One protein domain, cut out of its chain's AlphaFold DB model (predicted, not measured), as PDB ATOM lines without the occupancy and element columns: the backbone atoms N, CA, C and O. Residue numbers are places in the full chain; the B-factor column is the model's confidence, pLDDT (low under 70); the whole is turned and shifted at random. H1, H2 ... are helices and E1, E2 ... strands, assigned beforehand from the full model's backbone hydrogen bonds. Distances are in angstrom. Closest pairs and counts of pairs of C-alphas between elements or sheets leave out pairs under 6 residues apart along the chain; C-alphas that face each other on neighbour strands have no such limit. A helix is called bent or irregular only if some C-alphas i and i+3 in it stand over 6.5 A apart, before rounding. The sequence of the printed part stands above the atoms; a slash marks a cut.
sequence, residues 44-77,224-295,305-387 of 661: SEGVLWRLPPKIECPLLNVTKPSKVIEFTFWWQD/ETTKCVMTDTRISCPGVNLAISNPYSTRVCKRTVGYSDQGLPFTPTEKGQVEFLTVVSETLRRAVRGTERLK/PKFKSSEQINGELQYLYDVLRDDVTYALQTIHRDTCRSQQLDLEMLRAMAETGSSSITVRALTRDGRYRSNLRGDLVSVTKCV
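AT A GLANCE: This is residues 44 to 77, 224 to 295 and 305 to 387 of the 661 residues of the protein "Envelope glycoprotein B" of Folsomia candida (UniProt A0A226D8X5). Picture a long rod with a head at each end: one long helix, H3, makes the length, with a strongly twisted seven-strand sheet and the helical hairpin H1 and H2 at one end and a small three-strand sheet at the other. H3 kinks near the small sheet, and its residues 354 to 365 pack there, while the unnamed residues 51 to 66 also run from head to head. The printed part has 189 residues, with ten strands and three helices named in the order E1 to E8, H1 to H3, E9, E10; the class is mixed. The sheets, E5 E4 E3 E2 E8 E7 E6 and E1 E10 E9, are antiparallel. The whole is extended, with a radius of gyration of the C-alphas of 29.2 A and spans of 93 by 31 by 22 A.

HOW THE PARTS SIT: Start with E3, residues 224 to 230, E4, residues 235 to 237, and edge strand E5, residues 242 to 244: they form a meander of two hairpins, each strand the antiparallel neighbour of the one before, with N 236 and O 229 at 2.9 A and N 237 and O 242 at 2.8 A. Beside E3 find E2, residues 67 to 76, with N 69 and O 228 at 2.8 A. A second meander, E6, residues 248 to 252, E7, residues 255 to 259, and E8, residues 265 to 268, has N 250 and O 257 at 2.9 A and N 266 and O 258 at 2.9 A; E8 is also the antiparallel neighbour of E2, with N 72 and O 267 at 2.8 A. H2, residues 282 to 289, is over E7 and E6, the closest C-alphas of H2 and E6 being Ala 287 and Ser 249, 3.8 A. It touches H1, residues 273 to 280, at a shallow tilt of 9 degrees, opposite ways, closest at C-alphas 278 and 285, 4.7 A. H3, residues 309 to 366, comes closest to E5 at C-alphas 319 and 243, 4.6 A. At its other end H3 is on one face of the sheet of E1, residues 47 to 50, E10, residues 380 to 385, and E9, residues 372 to 377, in two layers, helix over sheet; C-alphas 360 and 374 are the closest of H3 and E9, 4.5 A. There N 49 and O 381 are 2.8 A apart, and N 375 and O 382 2.9 A. Every O i to N i+4 pair is within hydrogen-bond range in H2, against 2 of 4 in H1 and 49 of 54 in H3.

IN THESE COORDINATES: Find C-alpha 309 at (90.539, 53.592, 100.978); H3 runs 58.8 A to C-alpha 366 at (83.587, 103.227, 131.756). It is irregular, with a kink of 147 degrees near residue 358 and C-alphas 357 and 360 8.3 A apart. E2 starts at C-alpha 67, (66.382, 66.016, 107.824), and is 28.1 A long.

THE WHOLE: C-alphas 44 and 295 are the farthest apart, 93.7 A. Residues 78 to 223 and 296 to 304 are not printed, with gaps of 14.3 A and 21.5 A between the C-alphas. Of the links printed whole, E1 to E2 is long and the others are tight. The mean pLDDT of the printed part is 73.7; 61 residues are under 70, among them 246 to 257 and 270 to 295.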
ATOM      1  N   SER A  44      84.089 125.097 133.965       61.75
ATOM      2  CA  SER A  44      83.646 124.600 132.665       61.75
ATOM      3  C   SER A  44      82.431 123.706 132.871       61.75
ATOM      4  O   SER A  44      82.487 122.783 133.682       61.75
ATOM      5  N   GLU A  45      81.374 123.905 132.084       67.62
ATOM      6  CA  GLU A  45      80.179 123.049 132.091       67.62
ATOM      7  C   GLU A  45      80.438 121.583 131.680       67.62
ATOM      8  O   GLU A  45      79.490 120.806 131.568       67.62
ATOM      9  N   GLY A  46      81.702 121.195 131.486       76.69
ATOM     10  CA  GLY A  46      82.135 119.873 131.055       76.69
ATOM     11  C   GLY A  46      81.804 119.604 129.589       76.69
ATOM     12  O   GLY A  46      81.141 120.388 128.911       76.69
ATOM     13  N   VAL A  47      82.279 118.471 129.083       85.56
ATOM     14  CA  VAL A  47      81.856 117.937 127.786       85.56
ATOM     15  C   VAL A  47      80.673 117.008 128.028       85.56
ATOM     16  O   VAL A  47      80.731 116.143 128.899       85.56
ATOM     17  N   LEU A  48      79.592 117.176 127.268       88.75
ATOM     18  CA  LEU A  48      78.424 116.307 127.379       88.75
ATOM     19  C   LEU A  48      78.703 114.958 126.722       88.75
ATOM     20  O   LEU A  48      78.965 114.878 125.523       88.75
ATOM     21  N   TRP A  49      78.626 113.899 127.516       88.06
ATOM     22  CA  TRP A  49      78.721 112.517 127.077       88.06
ATOM     23  C   TRP A  49      77.373 111.829 127.234       88.06
ATOM     24  O   TRP A  49      76.592 112.120 128.142       88.06
ATOM     25  N   ARG A  50      77.111 110.877 126.343       85.25
ATOM     26  CA  ARG A  50      75.967 109.980 126.461       85.25
ATOM     27  C   ARG A  50      76.455 108.658 127.034       85.25
ATOM     28  O   ARG A  50      77.452 108.120 126.553       85.25
ATOM     29  N   LEU A  51      75.746 108.129 128.030       82.44
ATOM     30  CA  LEU A  51      75.996 106.759 128.475       82.44
ATOM     31  C   LEU A  51      75.772 105.807 127.285       82.44
ATOM     32  O   LEU A  51      74.832 106.032 126.512       82.44
ATOM     33  N   PRO A  52      76.616 104.774 127.102       83.94
ATOM     34  CA  PRO A  52      76.490 103.853 125.975       83.94
ATOM     35  C   PRO A  52      75.059 103.310 125.873       83.94
ATOM     36  O   PRO A  52      74.478 103.042 126.926       83.94
ATOM     37  N   PRO A  53      74.471 103.168 124.667       84.25
ATOM     38  CA  PRO A  53      73.120 102.634 124.471       84.25
ATOM     39  C   PRO A  53      73.043 101.140 124.823       84.25
ATOM     40  O   PRO A  53      74.048 100.524 125.162       84.25
ATOM     41  N   LYS A  54      71.828 100.565 124.846       83.62
ATOM     42  CA  LYS A  54      71.665  99.132 125.146       83.62
ATOM     43  C   LYS A  54      72.385  98.309 124.071       83.62
ATOM     44  O   LYS A  54      72.311  98.648 122.895       83.62
ATOM     45  N   ILE A  55      73.076  97.260 124.495       87.62
ATOM     46  CA  ILE A  55      73.782  96.312 123.644       87.62
ATOM     47  C   ILE A  55      72.751  95.334 123.073       87.62
ATOM     48  O   ILE A  55      72.004  94.691 123.812       87.62
ATOM     49  N   GLU A  56      72.704  95.223 121.748       88.50
ATOM     50  CA  GLU A  56      71.891  94.215 121.069       88.50
ATOM     51  C   GLU A  56      72.654  92.892 121.031       88.50
ATOM     52  O   GLU A  56      73.665  92.758 120.340       88.50
ATOM     53  N   CYS A  57      72.184  91.906 121.798       88.81
ATOM     54  CA  CYS A  57      72.834  90.602 121.845       88.81
ATOM     55  C   CYS A  57      72.373  89.689 120.706       88.81
ATOM     56  O   CYS A  57      71.173  89.628 120.415       88.81
ATOM     57  N   PRO A  58      73.297  88.933 120.086       84.75
ATOM     58  CA  PRO A  58      72.969  88.072 118.964       84.75
ATOM     59  C   PRO A  58      72.008  86.955 119.380       84.75
ATOM     60  O   PRO A  58      72.117  86.365 120.459       84.75
ATOM     61  N   LEU A  59      71.071  86.639 118.487       80.62
ATOM     62  CA  LEU A  59      70.234  85.451 118.603       80.62
ATOM     63  C   LEU A  59      71.032  84.227 118.141       80.62
ATOM     64  O   LEU A  59      71.808  84.305 117.189       80.62
ATOM     65  N   LEU A  60      70.838  83.086 118.805       76.06
ATOM     66  CA  LEU A  60      71.435  81.838 118.339       76.06
ATOM     67  C   LEU A  60      70.749  81.407 117.038       76.06
ATOM     68  O   LEU A  60      69.537  81.189 117.014       76.06
ATOM     69  N   ASN A  61      71.530  81.215 115.979       63.22
ATOM     70  CA  ASN A  61      71.069  80.527 114.776       63.22
ATOM     71  C   ASN A  61      71.078  79.016 115.041       63.22
ATOM     72  O   ASN A  61      72.018  78.317 114.679       63.22
ATOM     73  N   VAL A  62      70.042  78.512 115.718       56.41
ATOM     74  CA  VAL A  62      70.010  77.109 116.179       56.41
ATOM     75  C   VAL A  62      69.633  76.119 115.070       56.41
ATOM     76  O   VAL A  62      69.798  74.919 115.244       56.41
ATOM     77  N   THR A  63      69.131  76.552 113.915       52.97
ATOM     78  CA  THR A  63      68.552  75.602 112.952       52.97
ATOM     79  C   THR A  63      69.039  75.840 111.532       52.97
ATOM     80  O   THR A  63      68.440  76.574 110.752       52.97
ATOM     81  N   LYS A  64      70.109  75.130 111.151       56.91
ATOM     82  CA  LYS A  64      70.198  74.671 109.760       56.91
ATOM     83  C   LYS A  64      69.029  73.693 109.564       56.91
ATOM     84  O   LYS A  64      68.886  72.799 110.404       56.91
ATOM     85  N   PRO A  65      68.181  73.839 108.532       56.03
ATOM     86  CA  PRO A  65      67.157  72.843 108.249       56.03
ATOM     87  C   PRO A  65      67.859  71.503 108.035       56.03
ATOM     88  O   PRO A  65      68.694  71.356 107.144       56.03
ATOM     89  N   SER A  66      67.579  70.546 108.914       65.94
ATOM     90  CA  SER A  66      68.171  69.222 108.850       65.94
ATOM     91  C   SER A  66      67.075  68.171 108.776       65.94
ATOM     92  O   SER A  66      66.049  68.262 109.452       65.94
ATOM     93  N   LYS A  67      67.265  67.180 107.905       72.88
ATOM     94  CA  LYS A  67      66.382  66.016 107.824       72.88
ATOM     95  C   LYS A  67      67.193  64.751 107.987       72.88
ATOM     96  O   LYS A  67      68.265  64.612 107.403       72.88
ATOM     97  N   VAL A  68      66.645  63.823 108.757       78.69
ATOM     98  CA  VAL A  68      67.193  62.478 108.887       78.69
ATOM     99  C   VAL A  68      66.712  61.630 107.709       78.69
ATOM    100  O   VAL A  68      65.514  61.568 107.430       78.69
ATOM    101  N   ILE A  69      67.657  61.017 107.006       77.69
ATOM    102  CA  ILE A  69      67.460  60.137 105.849       77.69
ATOM    103  C   ILE A  69      68.217  58.845 106.128       77.69
ATOM    104  O   ILE A  69      69.302  58.883 106.700       77.69
ATOM    105  N   GLU A  70      67.670  57.704 105.737       82.38
ATOM    106  CA  GLU A  70      68.348  56.420 105.901       82.38
ATOM    107  C   GLU A  70      69.034  56.003 104.601       82.38
ATOM    108  O   GLU A  70      68.409  55.942 103.538       82.38
ATOM    109  N   PHE A  71      70.335  55.719 104.691       81.00
ATOM    110  CA  PHE A  71      71.149  55.246 103.578       81.00
ATOM    111  C   PHE A  71      71.709  53.859 103.868       81.00
ATOM    112  O   PHE A  71      72.278  53.616 104.928       81.00
ATOM    113  N   THR A  72      71.592  52.972 102.885       82.75
ATOM    114  CA  THR A  72      72.328  51.709 102.814       82.75
ATOM    115  C   THR A  72      73.598  51.944 102.014       82.75
ATOM    116  O   THR A  72      73.528  52.371 100.855       82.75
ATOM    117  N   PHE A  73      74.751  51.689 102.624       79.75
ATOM    118  CA  PHE A  73      76.044  51.760 101.949       79.75
ATOM    119  C   PHE A  73      76.372  50.436 101.267       79.75
ATOM    120  O   PHE A  73      75.969  49.375 101.732       79.75
ATOM    121  N   TRP A  74      77.093  50.499 100.154       76.62
ATOM    122  CA  TRP A  74      77.512  49.331  99.386       76.62
ATOM    123  C   TRP A  74      79.033  49.292  99.302       76.62
ATOM    124  O   TRP A  74      79.681  50.327  99.148       76.62
ATOM    125  N   TRP A  75      79.598  48.093  99.339       72.19
ATOM    126  CA  TRP A  75      81.037  47.867  99.214       72.19
ATOM    127  C   TRP A  75      81.330  47.136  97.914       72.19
ATOM    128  O   TRP A  75      80.507  46.351  97.443       72.19
ATOM    129  N   GLN A  76      82.508  47.353  97.337       67.94
ATOM    130  CA  GLN A  76      82.955  46.506  96.239       67.94
ATOM    131  C   GLN A  76      83.279  45.117  96.791       67.94
ATOM    132  O   GLN A  76      84.126  44.978  97.676       67.94
ATOM    133  N   ASP A  77      82.620  44.090  96.261       65.12
ATOM    134  CA  ASP A  77      82.935  42.719  96.632       65.12
ATOM    135  C   ASP A  77      84.240  42.288  95.945       65.12
ATOM    136  O   ASP A  77      84.294  42.006  94.744       65.12
ATOM    137  N   GLU A 224      76.137  48.332 105.939       78.56
ATOM    138  CA  GLU A 224      75.269  48.775 107.018       78.56
ATOM    139  C   GLU A 224      74.323  49.884 106.539       78.56
ATOM    140  O   GLU A 224      74.687  50.776 105.763       78.56
ATOM    141  N   THR A 225      73.080  49.809 107.010       84.25
ATOM    142  CA  THR A 225      72.095  50.870 106.821       84.25
ATOM    143  C   THR A 225      72.164  51.814 108.005       84.25
ATOM    144  O   THR A 225      72.046  51.389 109.151       84.25
ATOM    145  N   THR A 226      72.334  53.104 107.735       85.88
ATOM    146  CA  THR A 226      72.530  54.103 108.780       85.88
ATOM    147  C   THR A 226      71.687  55.347 108.555       85.88
ATOM    148  O   THR A 226      71.337  55.714 107.430       85.88
ATOM    149  N   LYS A 227      71.369  56.012 109.663       86.50
ATOM    150  CA  LYS A 227      70.680  57.298 109.664       86.50
ATOM    151  C   LYS A 227      71.697  58.394 109.408       86.50
ATOM    152  O   LYS A 227      72.681  58.514 110.130       86.50
ATOM    153  N   CYS A 228      71.422  59.220 108.417       83.31
ATOM    154  CA  CYS A 228      72.243  60.348 108.030       83.31
ATOM    155  C   CYS A 228      71.456  61.644 108.161       83.31
ATOM    156  O   CYS A 228      70.280  61.726 107.810       83.31
ATOM    157  N   VAL A 229      72.123  62.672 108.662       80.81
ATOM    158  CA  VAL A 229      71.602  64.027 108.765       80.81
ATOM    159  C   VAL A 229      71.992  64.773 107.501       80.81
ATOM    160  O   VAL A 229      73.171  64.983 107.219       80.81
ATOM    161  N   MET A 230      70.992  65.174 106.729       72.50
ATOM    162  CA  MET A 230      71.179  66.008 105.555       72.50
ATOM    163  C   MET A 230      70.933  67.472 105.906       72.50
ATOM    164  O   MET A 230      69.922  67.804 106.517       72.50
ATOM    165  N   THR A 231      71.844  68.325 105.456       69.69
ATOM    166  CA  THR A 231      71.737  69.787 105.406       69.69
ATOM    167  C   THR A 231      71.760  70.242 103.944       69.69
ATOM    168  O   THR A 231      71.990  69.429 103.046       69.69
ATOM    169  N   ASP A 232      71.585  71.541 103.689       59.16
ATOM    170  CA  ASP A 232      71.478  72.092 102.329       59.16
ATOM    171  C   ASP A 232      72.658  71.758 101.399       59.16
ATOM    172  O   ASP A 232      72.515  71.711 100.180       59.16
ATOM    173  N   THR A 233      73.838  71.506 101.969       60.34
ATOM    174  CA  THR A 233      75.073  71.274 101.201       60.34
ATOM    175  C   THR A 233      75.828  70.009 101.594       60.34
ATOM    176  O   THR A 233      76.780  69.643 100.904       60.34
ATOM    177  N   ARG A 234      75.444  69.335 102.686       70.50
ATOM    178  CA  ARG A 234      76.202  68.206 103.246       70.50
ATOM    179  C   ARG A 234      75.301  67.131 103.819       70.50
ATOM    180  O   ARG A 234      74.272  67.433 104.420       70.50
ATOM    181  N   ILE A 235      75.737  65.887 103.681       78.69
ATOM    182  CA  ILE A 235      75.124  64.724 104.315       78.69
ATOM    183  C   ILE A 235      76.155  64.148 105.281       78.69
ATOM    184  O   ILE A 235      77.245  63.774 104.859       78.69
ATOM    185  N   SER A 236      75.800  64.055 106.555       83.69
ATOM    186  CA  SER A 236      76.650  63.480 107.596       83.69
ATOM    187  C   SER A 236      75.993  62.222 108.140       83.69
ATOM    188  O   SER A 236      74.823  62.248 108.505       83.69
ATOM    189  N   CYS A 237      76.731  61.122 108.202       85.19
ATOM    190  CA  CYS A 237      76.243  59.804 108.594       85.19
ATOM    191  C   CYS A 237      76.954  59.336 109.870       85.19
ATOM    192  O   CYS A 237      78.025  58.733 109.773       85.19
ATOM    193  N   PRO A 238      76.383  59.588 111.064       82.69
ATOM    194  CA  PRO A 238      77.052  59.299 112.328       82.69
ATOM    195  C   PRO A 238      77.350  57.820 112.553       82.69
ATOM    196  O   PRO A 238      78.391  57.496 113.108       82.69
ATOM    197  N   GLY A 239      76.479  56.909 112.102       79.94
ATOM    198  CA  GLY A 239      76.690  55.477 112.344       79.94
ATOM    199  C   GLY A 239      77.893  54.886 111.603       79.94
ATOM    200  O   GLY A 239      78.403  53.859 112.021       79.94
ATOM    201  N   VAL A 240      78.374  55.553 110.550       78.88
ATOM    202  CA  VAL A 240      79.573  55.152 109.790       78.88
ATOM    203  C   VAL A 240      80.674  56.218 109.833       78.88
ATOM    204  O   VAL A 240      81.641  56.126 109.087       78.88
ATOM    205  N   ASN A 241      80.522  57.248 110.676       84.31
ATOM    206  CA  ASN A 241      81.422  58.402 110.779       84.31
ATOM    207  C   ASN A 241      81.803  59.028 109.426       84.31
ATOM    208  O   ASN A 241      82.947  59.423 109.234       84.31
ATOM    209  N   LEU A 242      80.864  59.126 108.480       83.88
ATOM    210  CA  LEU A 242      81.161  59.549 107.107       83.88
ATOM    211  C   LEU A 242      80.411  60.823 106.726       83.88
ATOM    212  O   LEU A 242      79.198  60.920 106.914       83.88
ATOM    213  N   ALA A 243      81.115  61.770 106.107       83.88
ATOM    214  CA  ALA A 243      80.504  62.900 105.425       83.88
ATOM    215  C   ALA A 243      80.513  62.661 103.911       83.88
ATOM    216  O   ALA A 243      81.557  62.420 103.306       83.88
ATOM    217  N   ILE A 244      79.335  62.754 103.299       77.38
ATOM    218  CA  ILE A 244      79.141  62.667 101.853       77.38
ATOM    219  C   ILE A 244      79.089  64.084 101.283       77.38
ATOM    220  O   ILE A 244      78.261  64.911 101.684       77.38
ATOM    221  N   SER A 245      79.946  64.337 100.296       71.50
ATOM    222  CA  SER A 245      79.953  65.572  99.510       71.50
ATOM    223  C   SER A 245      79.740  65.285  98.021       71.50
ATOM    224  O   SER A 245      80.061  64.203  97.532       71.50
ATOM    225  N   ASN A 246      79.123  66.252  97.328       65.56
ATOM    226  CA  ASN A 246      78.815  66.232  95.889       65.56
ATOM    227  C   ASN A 246      78.249  64.906  95.342       65.56
ATOM    228  O   ASN A 246      78.750  64.378  94.349       65.56
ATOM    229  N   PRO A 247      77.192  64.347  95.945       68.06
ATOM    230  CA  PRO A 247      76.656  63.076  95.479       68.06
ATOM    231  C   PRO A 247      76.128  63.140  94.033       68.06
ATOM    232  O   PRO A 247      75.414  64.073  93.652       68.06
ATOM    233  N   TYR A 248      76.421  62.100  93.251       63.78
ATOM    234  CA  TYR A 248      75.933  61.880  91.885       63.78
ATOM    235  C   TYR A 248      75.398  60.448  91.708       63.78
ATOM    236  O   TYR A 248      75.660  59.579  92.527       63.78
ATOM    237  N   SER A 249      74.606  60.172  90.666       61.78
ATOM    238  CA  SER A 249      74.107  58.810  90.385       61.78
ATOM    239  C   SER A 249      75.031  58.077  89.440       61.78
ATOM    240  O   SER A 249      75.439  58.635  88.421       61.78
ATOM    241  N   THR A 250      75.195  56.781  89.666       58.84
ATOM    242  CA  THR A 250      75.701  55.850  88.658       58.84
ATOM    243  C   THR A 250      74.857  54.577  88.631       58.84
ATOM    244  O   THR A 250      74.074  54.304  89.544       58.84
ATOM    245  N   ARG A 251      74.953  53.801  87.548       56.72
ATOM    246  CA  ARG A 251      74.218  52.542  87.402       56.72
ATOM    247  C   ARG A 251      75.158  51.369  87.640       56.72
ATOM    248  O   ARG A 251      76.026  51.104  86.817       56.72
ATOM    249  N   VAL A 252      74.934  50.630  88.722       60.56
ATOM    250  CA  VAL A 252      75.725  49.448  89.096       60.56
ATOM    251  C   VAL A 252      74.785  48.259  89.251       60.56
ATOM    252  O   VAL A 252      73.698  48.383  89.808       60.56
ATOM    253  N   CYS A 253      75.140  47.104  88.682       61.53
ATOM    254  CA  CYS A 253      74.301  45.896  88.715       61.53
ATOM    255  C   CYS A 253      72.850  46.103  88.236       61.53
ATOM    256  O   CYS A 253      71.911  45.521  88.778       61.53
ATOM    257  N   LYS A 254      72.635  46.964  87.228       57.75
ATOM    258  CA  LYS A 254      71.302  47.386  86.737       57.75
ATOM    259  C   LYS A 254      70.462  48.186  87.751       57.75
ATOM    260  O   LYS A 254      69.360  48.602  87.380       57.75
ATOM    261  N   ARG A 255      70.973  48.460  88.956       55.97
ATOM    262  CA  ARG A 255      70.401  49.371  89.958       55.97
ATOM    263  C   ARG A 255      71.011  50.763  89.796       55.97
ATOM    264  O   ARG A 255      72.151  50.893  89.361       55.97
ATOM    265  N   THR A 256      70.250  51.802  90.110       60.69
ATOM    266  CA  THR A 256      70.804  53.155  90.241       60.69
ATOM    267  C   THR A 256      71.245  53.331  91.684       60.69
ATOM    268  O   THR A 256      70.433  53.132  92.585       60.69
ATOM    269  N   VAL A 257      72.511  53.678  91.886       68.00
ATOM    270  CA  VAL A 257      73.093  53.960  93.200       68.00
ATOM    271  C   VAL A 257      73.584  55.405  93.227       68.00
ATOM    272  O   VAL A 257      74.049  55.927  92.209       68.00
ATOM    273  N   GLY A 258      73.453  56.055  94.377       70.19
ATOM    274  CA  GLY A 258      74.180  57.281  94.671       70.19
ATOM    275  C   GLY A 258      75.659  56.959  94.849       70.19
ATOM    276  O   GLY A 258      76.021  55.863  95.272       70.19
ATOM    277  N   TYR A 259      76.515  57.897  94.486       68.62
ATOM    278  CA  TYR A 259      77.957  57.797  94.589       68.62
ATOM    279  C   TYR A 259      78.493  59.127  95.098       68.62
ATOM    280  O   TYR A 259      77.997  60.184  94.703       68.62
ATOM    281  N   SER A 260      79.464  59.072  96.000       70.62
ATOM    282  CA  SER A 260      80.101  60.246  96.588       70.62
ATOM    283  C   SER A 260      81.533  60.409  96.086       70.62
ATOM    284  O   SER A 260      82.167  59.441  95.667       70.62
ATOM    285  N   ASP A 261      82.079  61.621  96.203       68.69
ATOM    286  CA  ASP A 261      83.504  61.883  95.935       68.69
ATOM    287  C   ASP A 261      84.439  61.068  96.862       68.69
ATOM    288  O   ASP A 261      85.634  60.952  96.606       68.69
ATOM    289  N   GLN A 262      83.896  60.492  97.941       70.75
ATOM    290  CA  GLN A 262      84.591  59.645  98.916       70.75
ATOM    291  C   GLN A 262      84.673  58.175  98.463       70.75
ATOM    292  O   GLN A 262      85.166  57.323  99.199       70.75
ATOM    293  N   GLY A 263      84.172  57.860  97.266       64.88
ATOM    294  CA  GLY A 263      84.304  56.542  96.655       64.88
ATOM    295  C   GLY A 263      83.283  55.504  97.132       64.88
ATOM    296  O   GLY A 263      83.396  54.332  96.765       64.88
ATOM    297  N   LEU A 264      82.291  55.913  97.934       71.56
ATOM    298  CA  LEU A 264      81.317  55.015  98.555       71.56
ATOM    299  C   LEU A 264      79.954  55.077  97.845       71.56
ATOM    300  O   LEU A 264      79.304  56.128  97.847       71.56
ATOM    301  N   PRO A 265      79.494  53.963  97.245       74.81
ATOM    302  CA  PRO A 265      78.142  53.858  96.726       74.81
ATOM    303  C   PRO A 265      77.116  53.732  97.859       74.81
ATOM    304  O   PRO A 265      77.328  53.019  98.837       74.81
ATOM    305  N   PHE A 266      75.968  54.391  97.712       78.00
ATOM    306  CA  PHE A 266      74.885  54.372  98.695       78.00
ATOM    307  C   PHE A 266      73.506  54.426  98.028       78.00
ATOM    308  O   PHE A 266      73.346  54.909  96.907       78.00
ATOM    309  N   THR A 267      72.477  53.942  98.718       76.56
ATOM    310  CA  THR A 267      71.080  54.012  98.263       76.56
ATOM    311  C   THR A 267      70.155  54.394  99.410       76.56
ATOM    312  O   THR A 267      70.327  53.860 100.502       76.56
ATOM    313  N   PRO A 268      69.158  55.271  99.199       72.19
ATOM    314  CA  PRO A 268      68.143  55.533 100.218       72.19
ATOM    315  C   PRO A 268      67.240  54.310 100.421       72.19
ATOM    316  O   PRO A 268      66.920  53.615  99.453       72.19
ATOM    317  N   THR A 269      66.794  54.076 101.654       70.19
ATOM    318  CA  THR A 269      65.919  52.939 101.996       70.19
ATOM    319  C   THR A 269      64.460  53.154 101.586       70.19
ATOM    320  O   THR A 269      63.800  52.220 101.132       70.19
ATOM    321  N   GLU A 270      63.943  54.384 101.671       64.75
ATOM    322  CA  GLU A 270      62.538  54.688 101.370       64.75
ATOM    323  C   GLU A 270      62.350  55.538 100.104       64.75
ATOM    324  O   GLU A 270      62.965  56.589  99.918       64.75
ATOM    325  N   LYS A 271      61.378  55.154  99.260       52.56
ATOM    326  CA  LYS A 271      61.001  55.916  98.053       52.56
ATOM    327  C   LYS A 271      60.481  57.331  98.356       52.56
ATOM    328  O   LYS A 271      60.690  58.220  97.541       52.56
ATOM    329  N   GLY A 272      59.842  57.557  99.509       45.34
ATOM    330  CA  GLY A 272      59.353  58.883  99.923       45.34
ATOM    331  C   GLY A 272      60.464  59.846 100.367       45.34
ATOM    332  O   GLY A 272      60.321  61.064 100.271       45.34
ATOM    333  N   GLN A 273      61.622  59.326 100.783       50.91
ATOM    334  CA  GLN A 273      62.783  60.145 101.151       50.91
ATOM    335  C   GLN A 273      63.453  60.773  99.912       50.91
ATOM    336  O   GLN A 273      64.002  61.873  99.995       50.91
ATOM    337  N   VAL A 274      63.284  60.149  98.737       48.12
ATOM    338  CA  VAL A 274      63.692  60.656  97.412       48.12
ATOM    339  C   VAL A 274      62.968  61.951  97.022       48.12
ATOM    340  O   VAL A 274      63.547  62.788  96.331       48.12
ATOM    341  N   GLU A 275      61.728  62.162  97.472       39.34
ATOM    342  CA  GLU A 275      60.970  63.385  97.172       39.34
ATOM    343  C   GLU A 275      61.459  64.594  97.978       39.34
ATOM    344  O   GLU A 275      61.520  65.695  97.442       39.34
ATOM    345  N   PHE A 276      61.931  64.419  99.214       43.12
ATOM    346  CA  PHE A 276      62.551  65.518  99.968       43.12
ATOM    347  C   PHE A 276      63.931  65.905  99.412       43.12
ATOM    348  O   PHE A 276      64.256  67.086  99.310       43.12
ATOM    349  N   LEU A 277      64.697  64.914  98.944       48.06
ATOM    350  CA  LEU A 277      65.972  65.108  98.240       48.06
ATOM    351  C   LEU A 277      65.817  65.943  96.949       48.06
ATOM    352  O   LEU A 277      66.801  66.472  96.437       48.06
ATOM    353  N   THR A 278      64.588  66.107  96.436       41.16
ATOM    354  CA  THR A 278      64.300  66.904  95.231       41.16
ATOM    355  C   THR A 278      64.154  68.408  95.457       41.16
ATOM    356  O   THR A 278      64.124  69.141  94.469       41.16
ATOM    357  N   VAL A 279      64.092  68.866  96.713       42.06
ATOM    358  CA  VAL A 279      63.902  70.287  97.069       42.06
ATOM    359  C   VAL A 279      65.235  71.009  97.313       42.06
ATOM    360  O   VAL A 279      65.318  72.216  97.131       42.06
ATOM    361  N   VAL A 280      66.291  70.276  97.683       48.22
ATOM    362  CA  VAL A 280      67.531  70.855  98.233       48.22
ATOM    363  C   VAL A 280      68.636  71.051  97.178       48.22
ATOM    364  O   VAL A 280      69.420  71.990  97.270       48.22
ATOM    365  N   SER A 281      68.713  70.196  96.148       51.72
ATOM    366  CA  SER A 281      69.724  70.310  95.081       51.72
ATOM    367  C   SER A 281      69.332  69.534  93.813       51.72
ATOM    368  O   SER A 281      69.014  68.345  93.865       51.72
ATOM    369  N   GLU A 282      69.406  70.189  92.648       52.38
ATOM    370  CA  GLU A 282      69.139  69.598  91.320       52.38
ATOM    371  C   GLU A 282      70.099  68.432  90.997       52.38
ATOM    372  O   GLU A 282      69.733  67.464  90.327       52.38
ATOM    373  N   THR A 283      71.336  68.503  91.499       49.16
ATOM    374  CA  THR A 283      72.384  67.487  91.311       49.16
ATOM    375  C   THR A 283      72.062  66.222  92.105       49.16
ATOM    376  O   THR A 283      72.093  65.115  91.566       49.16
ATOM    377  N   LEU A 284      71.631  66.399  93.356       50.38
ATOM    378  CA  LEU A 284      71.177  65.328  94.246       50.38
ATOM    379  C   LEU A 284      69.868  64.701  93.755       50.38
ATOM    380  O   LEU A 284      69.693  63.486  93.778       50.38
ATOM    381  N   ARG A 285      68.971  65.523  93.205       52.66
ATOM    382  CA  ARG A 285      67.746  65.069  92.544       52.66
ATOM    383  C   ARG A 285      68.043  64.094  91.405       52.66
ATOM    384  O   ARG A 285      67.378  63.064  91.324       52.66
ATOM    385  N   ARG A 286      69.032  64.376  90.547       50.75
ATOM    386  CA  ARG A 286      69.457  63.445  89.481       50.75
ATOM    387  C   ARG A 286      70.113  62.190  90.056       50.75
ATOM    388  O   ARG A 286      69.797  61.096  89.594       50.75
ATOM    389  N   ALA A 287      70.926  62.352  91.103       48.34
ATOM    390  CA  ALA A 287      71.608  61.260  91.791       48.34
ATOM    391  C   ALA A 287      70.653  60.211  92.391       48.34
ATOM    392  O   ALA A 287      70.950  59.019  92.434       48.34
ATOM    393  N   VAL A 288      69.483  60.661  92.841       49.41
ATOM    394  CA  VAL A 288      68.552  59.831  93.609       49.41
ATOM    395  C   VAL A 288      67.321  59.404  92.784       49.41
ATOM    396  O   VAL A 288      66.771  58.332  93.023       49.41
ATOM    397  N   ARG A 289      66.889  60.165  91.758       47.69
ATOM    398  CA  ARG A 289      65.672  59.838  90.968       47.69
ATOM    399  C   ARG A 289      65.817  58.747  89.906       47.69
ATOM    400  O   ARG A 289      64.791  58.349  89.357       47.69
ATOM    401  N   GLY A 290      67.016  58.277  89.563       47.72
ATOM    402  CA  GLY A 290      67.196  57.137  88.645       47.72
ATOM    403  C   GLY A 290      66.371  57.178  87.348       47.72
ATOM    404  O   GLY A 290      65.915  56.137  86.873       47.72
ATOM    405  N   THR A 291      66.156  58.362  86.772       41.47
ATOM    406  CA  THR A 291      65.339  58.554  85.565       41.47
ATOM    407  C   THR A 291      66.206  58.962  84.386       41.47
ATOM    408  O   THR A 291      66.126  60.068  83.884       41.47
ATOM    409  N   GLU A 292      66.986  58.000  83.905       39.03
ATOM    410  CA  GLU A 292      67.170  57.798  82.471       39.03
ATOM    411  C   GLU A 292      67.341  56.292  82.247       39.03
ATOM    412  O   GLU A 292      68.379  55.687  82.525       39.03
ATOM    413  N   ARG A 293      66.259  55.632  81.811       34.47
ATOM    414  CA  ARG A 293      66.336  54.255  81.316       34.47
ATOM    415  C   ARG A 293      67.047  54.294  79.962       34.47
ATOM    416  O   ARG A 293      66.390  54.257  78.928       34.47
ATOM    417  N   LEU A 294      68.376  54.353  79.973       34.25
ATOM    418  CA  LEU A 294      69.175  54.105  78.775       34.25
ATOM    419  C   LEU A 294      68.896  52.685  78.275       34.25
ATOM    420  O   LEU A 294      68.805  51.730  79.067       34.25
ATOM    421  N   LYS A 295      68.709  52.558  76.958       30.22
ATOM    422  CA  LYS A 295      68.507  51.266  76.302       30.22
ATOM    423  C   LYS A 295      69.715  50.378  76.597       30.22
ATOM    424  O   LYS A 295      70.847  50.839  76.675       30.22
ATOM    425  N   PRO A 305      83.932  51.612  89.741       50.94
ATOM    426  CA  PRO A 305      84.422  52.528  90.746       50.94
ATOM    427  C   PRO A 305      85.465  51.768  91.563       50.94
ATOM    428  O   PRO A 305      85.124  50.928  92.392       50.94
ATOM    429  N   LYS A 306      86.749  52.012  91.286       53.22
ATOM    430  CA  LYS A 306      87.831  51.520  92.134       53.22
ATOM    431  C   LYS A 306      87.678  52.212  93.474       53.22
ATOM    432  O   LYS A 306      88.001  53.393  93.582       53.22
ATOM    433  N   PHE A 307      87.192  51.482  94.466       53.34
ATOM    434  CA  PHE A 307      87.192  51.958  95.835       53.34
ATOM    435  C   PHE A 307      88.633  52.310  96.237       53.34
ATOM    436  O   PHE A 307      89.529  51.463  96.172       53.34
ATOM    437  N   LYS A 308      88.877  53.571  96.611       61.22
ATOM    438  CA  LYS A 308      90.152  53.992  97.193       61.22
ATOM    439  C   LYS A 308      89.942  54.235  98.677       61.22
ATOM    440  O   LYS A 308      89.272  55.187  99.059       61.22
ATOM    441  N   SER A 309      90.581  53.429  99.518       62.34
ATOM    442  CA  SER A 309      90.539  53.592 100.978       62.34
ATOM    443  C   SER A 309      90.933  55.003 101.438       62.34
ATOM    444  O   SER A 309      90.373  55.520 102.398       62.34
ATOM    445  N   SER A 310      91.831  55.675 100.711       66.00
ATOM    446  CA  SER A 310      92.201  57.072 100.967       66.00
ATOM    447  C   SER A 310      91.035  58.060 100.812       66.00
ATOM    448  O   SER A 310      91.000  59.082 101.487       66.00
ATOM    449  N   GLU A 311      90.093  57.787  99.902       69.94
ATOM    450  CA  GLU A 311      88.925  58.646  99.661       69.94
ATOM    451  C   GLU A 311      87.887  58.487 100.785       69.94
ATOM    452  O   GLU A 311      87.306  59.487 101.211       69.94
ATOM    453  N   GLN A 312      87.742  57.279 101.348       73.56
ATOM    454  CA  GLN A 312      86.930  57.051 102.547       73.56
ATOM    455  C   GLN A 312      87.499  57.792 103.765       73.56
ATOM    456  O   GLN A 312      86.751  58.502 104.434       73.56
ATOM    457  N   ILE A 313      88.813  57.700 104.015       78.31
ATOM    458  CA  ILE A 313      89.469  58.410 105.131       78.31
ATOM    459  C   ILE A 313      89.226  59.921 105.032       78.31
ATOM    460  O   ILE A 313      88.953  60.576 106.035       78.31
ATOM    461  N   ASN A 314      89.256  60.491 103.823       79.62
ATOM    462  CA  ASN A 314      88.919  61.903 103.626       79.62
ATOM    463  C   ASN A 314      87.466  62.212 104.024       79.62
ATOM    464  O   ASN A 314      87.203  63.268 104.594       79.62
ATOM    465  N   GLY A 315      86.529  61.302 103.746       78.81
ATOM    466  CA  GLY A 315      85.138  61.410 104.191       78.81
ATOM    467  C   GLY A 315      84.979  61.343 105.711       78.81
ATOM    468  O   GLY A 315      84.176  62.088 106.274       78.81
ATOM    469  N   GLU A 316      85.766  60.499 106.376       83.88
ATOM    470  CA  GLU A 316      85.777  60.363 107.838       83.88
ATOM    471  C   GLU A 316      86.380  61.590 108.527       83.88
ATOM    472  O   GLU A 316      85.794  62.152 109.455       83.88
ATOM    473  N   LEU A 317      87.511  62.084 108.016       83.62
ATOM    474  CA  LEU A 317      88.119  63.332 108.476       83.62
ATOM    475  C   LEU A 317      87.174  64.517 108.276       83.62
ATOM    476  O   LEU A 317      87.075  65.392 109.138       83.62
ATOM    477  N   GLN A 318      86.452  64.541 107.154       83.75
ATOM    478  CA  GLN A 318      85.487  65.594 106.878       83.75
ATOM    479  C   GLN A 318      84.302  65.558 107.848       83.75
ATOM    480  O   GLN A 318      83.867  66.626 108.286       83.75
ATOM    481  N   TYR A 319      83.818  64.366 108.210       85.88
ATOM    482  CA  TYR A 319      82.793  64.189 109.239       85.88
ATOM    483  C   TYR A 319      83.271  64.687 110.601       85.88
ATOM    484  O   TYR A 319      82.597  65.516 111.210       85.88
ATOM    485  N   LEU A 320      84.452  64.244 111.045       84.94
ATOM    486  CA  LEU A 320      85.027  64.659 112.325       84.94
ATOM    487  C   LEU A 320      85.172  66.184 112.394       84.94
ATOM    488  O   LEU A 320      84.777  66.810 113.376       84.94
ATOM    489  N   TYR A 321      85.696  66.785 111.324       85.31
ATOM    490  CA  TYR A 321      85.829  68.231 111.218       85.31
ATOM    491  C   TYR A 321      84.478  68.943 111.309       85.31
ATOM    492  O   TYR A 321      84.372  69.952 111.998       85.31
ATOM    493  N   ASP A 322      83.447  68.446 110.624       79.19
ATOM    494  CA  ASP A 322      82.132  69.085 110.627       79.19
ATOM    495  C   ASP A 322      81.456  69.032 111.992       79.19
ATOM    496  O   ASP A 322      80.915  70.048 112.423       79.19
ATOM    497  N   VAL A 323      81.521  67.884 112.673       82.12
ATOM    498  CA  VAL A 323      80.969  67.728 114.025       82.12
ATOM    499  C   VAL A 323      81.680  68.671 114.992       82.12
ATOM    500  O   VAL A 323      81.028  69.474 115.654       82.12
ATOM    501  N   LEU A 324      83.018  68.660 115.003       83.00
ATOM    502  CA  LEU A 324      83.802  69.539 115.873       83.00
ATOM    503  C   LEU A 324      83.562  71.017 115.567       83.00
ATOM    504  O   LEU A 324      83.404  71.820 116.485       83.00
ATOM    505  N   ARG A 325      83.529  71.397 114.286       83.94
ATOM    506  CA  ARG A 325      83.272  72.781 113.884       83.94
ATOM    507  C   ARG A 325      81.907  73.231 114.376       83.94
ATOM    508  O   ARG A 325      81.809  74.331 114.915       83.94
ATOM    509  N   ASP A 326      80.868  72.432 114.159       78.81
ATOM    510  CA  ASP A 326      79.504  72.820 114.498       78.81
ATOM    511  C   ASP A 326      79.320  72.884 116.034       78.81
ATOM    512  O   ASP A 326      78.779  73.879 116.520       78.81
ATOM    513  N   ASP A 327      79.891  71.945 116.801       80.69
ATOM    514  CA  ASP A 327      79.876  71.961 118.276       80.69
ATOM    515  C   ASP A 327      80.641  73.156 118.865       80.69
ATOM    516  O   ASP A 327      80.114  73.895 119.704       80.69
ATOM    517  N   VAL A 328      81.874  73.398 118.403       82.81
ATOM    518  CA  VAL A 328      82.697  74.529 118.865       82.81
ATOM    519  C   VAL A 328      82.037  75.853 118.500       82.81
ATOM    520  O   VAL A 328      81.987  76.769 119.320       82.81
ATOM    521  N   THR A 329      81.485  75.961 117.289       82.94
ATOM    522  CA  THR A 329      80.778  77.172 116.856       82.94
ATOM    523  C   THR A 329      79.556  77.424 117.733       82.94
ATOM    524  O   THR A 329      79.359  78.552 118.182       82.94
ATOM    525  N   TYR A 330      78.758  76.394 118.023       82.25
ATOM    526  CA  TYR A 330      77.593  76.511 118.897       82.25
ATOM    527  C   TYR A 330      77.976  76.935 120.323       82.25
ATOM    528  O   TYR A 330      77.360  77.843 120.894       82.25
ATOM    529  N   ALA A 331      79.024  76.332 120.889       82.94
ATOM    530  CA  ALA A 331      79.529  76.684 122.214       82.94
ATOM    531  C   ALA A 331      80.021  78.139 122.266       82.94
ATOM    532  O   ALA A 331      79.613  78.898 123.144       82.94
ATOM    533  N   LEU A 332      80.827  78.568 121.288       85.88
ATOM    534  CA  LEU A 332      81.335  79.940 121.209       85.88
ATOM    535  C   LEU A 332      80.219  80.968 121.003       85.88
ATOM    536  O   LEU A 332      80.248  82.032 121.617       85.88
ATOM    537  N   GLN A 333      79.211  80.658 120.185       86.06
ATOM    538  CA  GLN A 333      78.039  81.521 120.017       86.06
ATOM    539  C   GLN A 333      77.232  81.645 121.315       86.06
ATOM    540  O   GLN A 333      76.749  82.732 121.634       86.06
ATOM    541  N   THR A 334      77.115  80.557 122.077       86.00
ATOM    542  CA  THR A 334      76.447  80.553 123.385       86.00
ATOM    543  C   THR A 334      77.207  81.417 124.387       86.00
ATOM    544  O   THR A 334      76.604  82.311 124.980       86.00
ATOM    545  N   ILE A 335      78.529  81.235 124.497       86.69
ATOM    546  CA  ILE A 335      79.396  82.069 125.341       86.69
ATOM    547  C   ILE A 335      79.254  83.538 124.941       86.69
ATOM    548  O   ILE A 335      78.974  84.377 125.787       86.69
ATOM    549  N   HIS A 336      79.361  83.859 123.651       86.75
ATOM    550  CA  HIS A 336      79.255  85.236 123.178       86.75
ATOM    551  C   HIS A 336      77.901  85.879 123.521       86.75
ATOM    552  O   HIS A 336      77.860  87.017 123.992       86.75
ATOM    553  N   ARG A 337      76.792  85.147 123.342       89.31
ATOM    554  CA  ARG A 337      75.452  85.609 123.727       89.31
ATOM    555  C   ARG A 337      75.360  85.865 125.229       89.31
ATOM    556  O   ARG A 337      74.817  86.892 125.635       89.31
ATOM    557  N   ASP A 338      75.843  84.937 126.043       87.31
ATOM    558  CA  ASP A 338      75.688  85.002 127.495       87.31
ATOM    559  C   ASP A 338      76.609  86.072 128.103       87.31
ATOM    560  O   ASP A 338      76.155  86.866 128.926       87.31
ATOM    561  N   THR A 339      77.842  86.211 127.602       88.81
ATOM    562  CA  THR A 339      78.733  87.335 127.927       88.81
ATOM    563  C   THR A 339      78.108  88.670 127.530       88.81
ATOM    564  O   THR A 339      78.110  89.600 128.332       88.81
ATOM    565  N   CYS A 340      77.513  88.772 126.335       90.38
ATOM    566  CA  CYS A 340      76.807  89.984 125.919       90.38
ATOM    567  C   CYS A 340      75.649  90.325 126.869       90.38
ATOM    568  O   CYS A 340      75.489  91.478 127.265       90.38
ATOM    569  N   ARG A 341      74.857  89.326 127.282       89.06
ATOM    570  CA  ARG A 341      73.760  89.524 128.241       89.06
ATOM    571  C   ARG A 341      74.262  89.981 129.606       89.06
ATOM    572  O   ARG A 341      73.649  90.870 130.189       89.06
ATOM    573  N   SER A 342      75.366  89.414 130.091       90.00
ATOM    574  CA  SER A 342      76.002  89.858 131.336       90.00
ATOM    575  C   SER A 342      76.439  91.319 131.233       90.00
ATOM    576  O   SER A 342      76.038  92.136 132.053       90.00
ATOM    577  N   GLN A 343      77.152  91.681 130.163       89.12
ATOM    578  CA  GLN A 343      77.592  93.060 129.924       89.12
ATOM    579  C   GLN A 343      76.420  94.040 129.798       89.12
ATOM    580  O   GLN A 343      76.516  95.187 130.232       89.12
ATOM    581  N   GLN A 344      75.299  93.602 129.220       90.19
ATOM    582  CA  GLN A 344      74.083  94.404 129.146       90.19
ATOM    583  C   GLN A 344      73.492  94.676 130.539       90.19
ATOM    584  O   GLN A 344      73.081  95.806 130.801       90.19
ATOM    585  N   LEU A 345      73.467  93.678 131.428       90.38
ATOM    586  CA  LEU A 345      73.022  93.851 132.816       90.38
ATOM    587  C   LEU A 345      73.967  94.770 133.601       90.38
ATOM    588  O   LEU A 345      73.498  95.674 134.293       90.38
ATOM    589  N   ASP A 346      75.281  94.606 133.434       88.12
ATOM    590  CA  ASP A 346      76.288  95.466 134.066       88.12
ATOM    591  C   ASP A 346      76.140  96.926 133.615       88.12
ATOM    592  O   ASP A 346      76.196  97.853 134.426       88.12
ATOM    593  N   LEU A 347      75.881  97.152 132.323       87.69
ATOM    594  CA  LEU A 347      75.634  98.488 131.787       87.69
ATOM    595  C   LEU A 347      74.346  99.104 132.351       87.69
ATOM    596  O   LEU A 347      74.316 100.301 132.638       87.69
ATOM    597  N   GLU A 348      73.281  98.316 132.519       88.62
ATOM    598  CA  GLU A 348      72.037  98.776 133.147       88.62
ATOM    599  C   GLU A 348      72.251  99.144 134.622       88.62
ATOM    600  O   GLU A 348      71.787 100.202 135.056       88.62
ATOM    601  N   MET A 349      73.035  98.354 135.360       87.81
ATOM    602  CA  MET A 349      73.443  98.678 136.728       87.81
ATOM    603  C   MET A 349      74.251  99.984 136.782       87.81
ATOM    604  O   MET A 349      73.951 100.864 137.588       87.81
ATOM    605  N   LEU A 350      75.233 100.158 135.892       86.00
ATOM    606  CA  LEU A 350      76.048 101.374 135.815       86.00
ATOM    607  C   LEU A 350      75.218 102.629 135.509       86.00
ATOM    608  O   LEU A 350      75.502 103.701 136.054       86.00
ATOM    609  N   ARG A 351      74.179 102.512 134.671       85.25
ATOM    610  CA  ARG A 351      73.232 103.612 134.427       85.25
ATOM    611  C   ARG A 351      72.433 103.960 135.679       85.25
ATOM    612  O   ARG A 351      72.387 105.132 136.039       85.25
ATOM    613  N   ALA A 352      71.896 102.963 136.382       86.81
ATOM    614  CA  ALA A 352      71.186 103.191 137.642       86.81
ATOM    615  C   ALA A 352      72.092 103.845 138.709       86.81
ATOM    616  O   ALA A 352      71.659 104.730 139.449       86.81
ATOM    617  N   MET A 353      73.377 103.476 138.759       86.00
ATOM    618  CA  MET A 353      74.370 104.143 139.615       86.00
ATOM    619  C   MET A 353      74.583 105.617 139.240       86.00
ATOM    620  O   MET A 353      74.718 106.468 140.120       86.00
ATOM    621  N   ALA A 354      74.585 105.950 137.946       85.31
ATOM    622  CA  ALA A 354      74.697 107.339 137.508       85.31
ATOM    623  C   ALA A 354      73.472 108.176 137.919       85.31
ATOM    624  O   ALA A 354      73.639 109.306 138.379       85.31
ATOM    625  N   GLU A 355      72.269 107.604 137.810       84.06
ATOM    626  CA  GLU A 355      70.991 108.230 138.187       84.06
ATOM    627  C   GLU A 355      70.853 108.459 139.698       84.06
ATOM    628  O   GLU A 355      70.291 109.462 140.131       84.06
ATOM    629  N   THR A 356      71.430 107.575 140.514       83.94
ATOM    630  CA  THR A 356      71.399 107.654 141.987       83.94
ATOM    631  C   THR A 356      72.470 108.571 142.591       83.94
ATOM    632  O   THR A 356      72.640 108.611 143.808       83.94
ATOM    633  N   GLY A 357      73.182 109.341 141.759       77.06
ATOM    634  CA  GLY A 357      74.154 110.344 142.205       77.06
ATOM    635  C   GLY A 357      75.617 109.892 142.158       77.06
ATOM    636  O   GLY A 357      76.500 110.685 142.474       77.06
ATOM    637  N   SER A 358      75.909 108.673 141.690       84.31
ATOM    638  CA  SER A 358      77.281 108.142 141.550       84.31
ATOM    639  C   SER A 358      77.858 108.311 140.136       84.31
ATOM    640  O   SER A 358      78.723 107.547 139.709       84.31
ATOM    641  N   SER A 359      77.406 109.330 139.398       86.31
ATOM    642  CA  SER A 359      77.772 109.543 137.988       86.31
ATOM    643  C   SER A 359      79.287 109.618 137.736       86.31
ATOM    644  O   SER A 359      79.762 109.045 136.751       86.31
ATOM    645  N   SER A 360      80.069 110.243 138.628       85.06
ATOM    646  CA  SER A 360      81.539 110.295 138.515       85.06
ATOM    647  C   SER A 360      82.169 108.902 138.561       85.06
ATOM    648  O   SER A 360      83.068 108.613 137.776       85.06
ATOM    649  N   ILE A 361      81.678 108.022 139.441       82.12
ATOM    650  CA  ILE A 361      82.163 106.640 139.571       82.12
ATOM    651  C   ILE A 361      81.803 105.848 138.315       82.12
ATOM    652  O   ILE A 361      82.662 105.172 137.759       82.12
ATOM    653  N   THR A 362      80.572 105.992 137.813       84.69
ATOM    654  CA  THR A 362      80.141 105.351 136.564       84.69
ATOM    655  C   THR A 362      81.027 105.752 135.385       84.69
ATOM    656  O   THR A 362      81.485 104.887 134.639       84.69
ATOM    657  N   VAL A 363      81.307 107.048 135.207       85.88
ATOM    658  CA  VAL A 363      82.168 107.516 134.109       85.88
ATOM    659  C   VAL A 363      83.579 106.963 134.265       85.88
ATOM    660  O   VAL A 363      84.108 106.430 133.299       85.88
ATOM    661  N   ARG A 364      84.147 106.997 135.476       84.12
ATOM    662  CA  ARG A 364      85.471 106.422 135.762       84.12
ATOM    663  C   ARG A 364      85.532 104.908 135.572       84.12
ATOM    664  O   ARG A 364      86.589 104.409 135.231       84.12
ATOM    665  N   ALA A 365      84.439 104.177 135.780       81.44
ATOM    666  CA  ALA A 365      84.382 102.743 135.500       81.44
ATOM    667  C   ALA A 365      84.341 102.460 133.987       81.44
ATOM    668  O   ALA A 365      84.933 101.493 133.515       81.44
ATOM    669  N   LEU A 366      83.671 103.324 133.216       83.00
ATOM    670  CA  LEU A 366      83.587 103.227 131.756       83.00
ATOM    671  C   LEU A 366      84.854 103.730 131.051       83.00
ATOM    672  O   LEU A 366      85.167 103.299 129.940       83.00
ATOM    673  N   THR A 367      85.595 104.643 131.675       80.50
ATOM    674  CA  THR A 367      86.859 105.163 131.156       80.50
ATOM    675  C   THR A 367      88.030 104.485 131.840       80.50
ATOM    676  O   THR A 367      88.175 104.567 133.047       80.50
ATOM    677  N   ARG A 368      88.982 103.949 131.077       71.00
ATOM    678  CA  ARG A 368      90.245 103.433 131.644       71.00
ATOM    679  C   ARG A 368      91.037 104.480 132.460       71.00
ATOM    680  O   ARG A 368      91.942 104.137 133.209       71.00
ATOM    681  N   ASP A 369      90.724 105.756 132.266       71.00
ATOM    682  CA  ASP A 369      91.363 106.910 132.880       71.00
ATOM    683  C   ASP A 369      90.514 107.378 134.080       71.00
ATOM    684  O   ASP A 369      89.447 107.948 133.901       71.00
ATOM    685  N   GLY A 370      90.951 107.113 135.317       72.31
ATOM    686  CA  GLY A 370      90.180 107.359 136.553       72.31
ATOM    687  C   GLY A 370      89.979 108.835 136.936       72.31
ATOM    688  O   GLY A 370      89.555 109.138 138.049       72.31
ATOM    689  N   ARG A 371      90.284 109.769 136.031       82.81
ATOM    690  CA  ARG A 371      90.412 111.213 136.278       82.81
ATOM    691  C   ARG A 371      89.237 112.023 135.731       82.81
ATOM    692  O   ARG A 371      89.438 113.013 135.029       82.81
ATOM    693  N   TYR A 372      88.009 111.624 136.040       86.31
ATOM    694  CA  TYR A 372      86.825 112.356 135.580       86.31
ATOM    695  C   TYR A 372      85.869 112.667 136.717       86.31
ATOM    696  O   TYR A 372      85.506 111.796 137.502       86.31
ATOM    697  N   ARG A 373      85.410 113.910 136.784       86.94
ATOM    698  CA  ARG A 373      84.204 114.272 137.520       86.94
ATOM    699  C   ARG A 373      83.059 114.311 136.541       86.94
ATOM    700  O   ARG A 373      83.237 114.737 135.399       86.94
ATOM    701  N   SER A 374      81.886 113.904 136.988       87.12
ATOM    702  CA  SER A 374      80.707 114.073 136.179       87.12
ATOM    703  C   SER A 374      79.476 114.462 136.977       87.12
ATOM    704  O   SER A 374      79.416 114.290 138.192       87.12
ATOM    705  N   ASN A 375      78.531 115.074 136.270       86.81
ATOM    706  CA  ASN A 375      77.230 115.460 136.789       86.81
ATOM    707  C   ASN A 375      76.162 115.074 135.769       86.81
ATOM    708  O   ASN A 375      76.275 115.399 134.582       86.81
ATOM    709  N   LEU A 376      75.105 114.418 136.235       85.31
ATOM    710  CA  LEU A 376      73.962 114.080 135.398       85.31
ATOM    711  C   LEU A 376      73.146 115.345 135.070       85.31
ATOM    712  O   LEU A 376      72.798 116.124 135.958       85.31
ATOM    713  N   ARG A 377      72.846 115.554 133.787       84.50
ATOM    714  CA  ARG A 377      72.030 116.648 133.241       84.50
ATOM    715  C   ARG A 377      70.931 116.052 132.354       84.50
ATOM    716  O   ARG A 377      71.070 115.995 131.132       84.50
ATOM    717  N   GLY A 378      69.844 115.592 132.976       82.12
ATOM    718  CA  GLY A 378      68.813 114.809 132.285       82.12
ATOM    719  C   GLY A 378      69.379 113.458 131.841       82.12
ATOM    720  O   GLY A 378      69.946 112.746 132.662       82.12
ATOM    721  N   ASP A 379      69.300 113.150 130.544       79.00
ATOM    722  CA  ASP A 379      69.796 111.885 129.965       79.00
ATOM    723  C   ASP A 379      71.286 111.919 129.570       79.00
ATOM    724  O   ASP A 379      71.836 110.940 129.053       79.00
ATOM    725  N   LEU A 380      71.946 113.066 129.750       86.50
ATOM    726  CA  LEU A 380      73.352 113.274 129.412       86.50
ATOM    727  C   LEU A 380      74.184 113.464 130.672       86.50
ATOM    728  O   LEU A 380      73.716 113.968 131.687       86.50
ATOM    729  N   VAL A 381      75.459 113.109 130.579       88.38
ATOM    730  CA  VAL A 381      76.422 113.278 131.659       88.38
ATOM    731  C   VAL A 381      77.413 114.356 131.241       88.38
ATOM    732  O   VAL A 381      78.109 114.216 130.241       88.38
ATOM    733  N   SER A 382      77.476 115.451 131.990       89.38
ATOM    734  CA  SER A 382      78.542 116.443 131.846       89.38
ATOM    735  C   SER A 382      79.809 115.876 132.476       89.38
ATOM    736  O   SER A 382      79.783 115.504 133.645       89.38
ATOM    737  N   VAL A 383      80.890 115.775 131.703       88.88
ATOM    738  CA  VAL A 383      82.162 115.182 132.121       88.88
ATOM    739  C   VAL A 383      83.264 116.234 132.097       88.88
ATOM    740  O   VAL A 383      83.511 116.877 131.076       88.88
ATOM    741  N   THR A 384      83.975 116.364 133.210       88.25
ATOM    742  CA  THR A 384      85.116 117.266 133.371       88.25
ATOM    743  C   THR A 384      86.341 116.448 133.745       88.25
ATOM    744  O   THR A 384      86.312 115.657 134.688       88.25
ATOM    745  N   LYS A 385      87.431 116.623 132.995       86.88
ATOM    746  CA  LYS A 385      88.698 115.955 133.292       86.88
ATOM    747  C   LYS A 385      89.361 116.607 134.503       86.88
ATOM    748  O   LYS A 385      89.456 117.829 134.572       86.88
ATOM    749  N   CYS A 386      89.832 115.782 135.424       87.81
ATOM    750  CA  CYS A 386      90.485 116.200 136.654       87.81
ATOM    751  C   CYS A 386      91.998 115.964 136.590       87.81
ATOM    752  O   CYS A 386      92.504 115.270 135.702       87.81
ATOM    753  N   VAL A 387      92.722 116.548 137.539       88.88
ATOM    754  CA  VAL A 387      94.176 116.423 137.666       88.88
ATOM    755  C   VAL A 387      94.507 115.544 138.867       88.88
ATOM    756  O   VAL A 387      93.859 115.637 139.905       88.88
TER     757      VAL A 387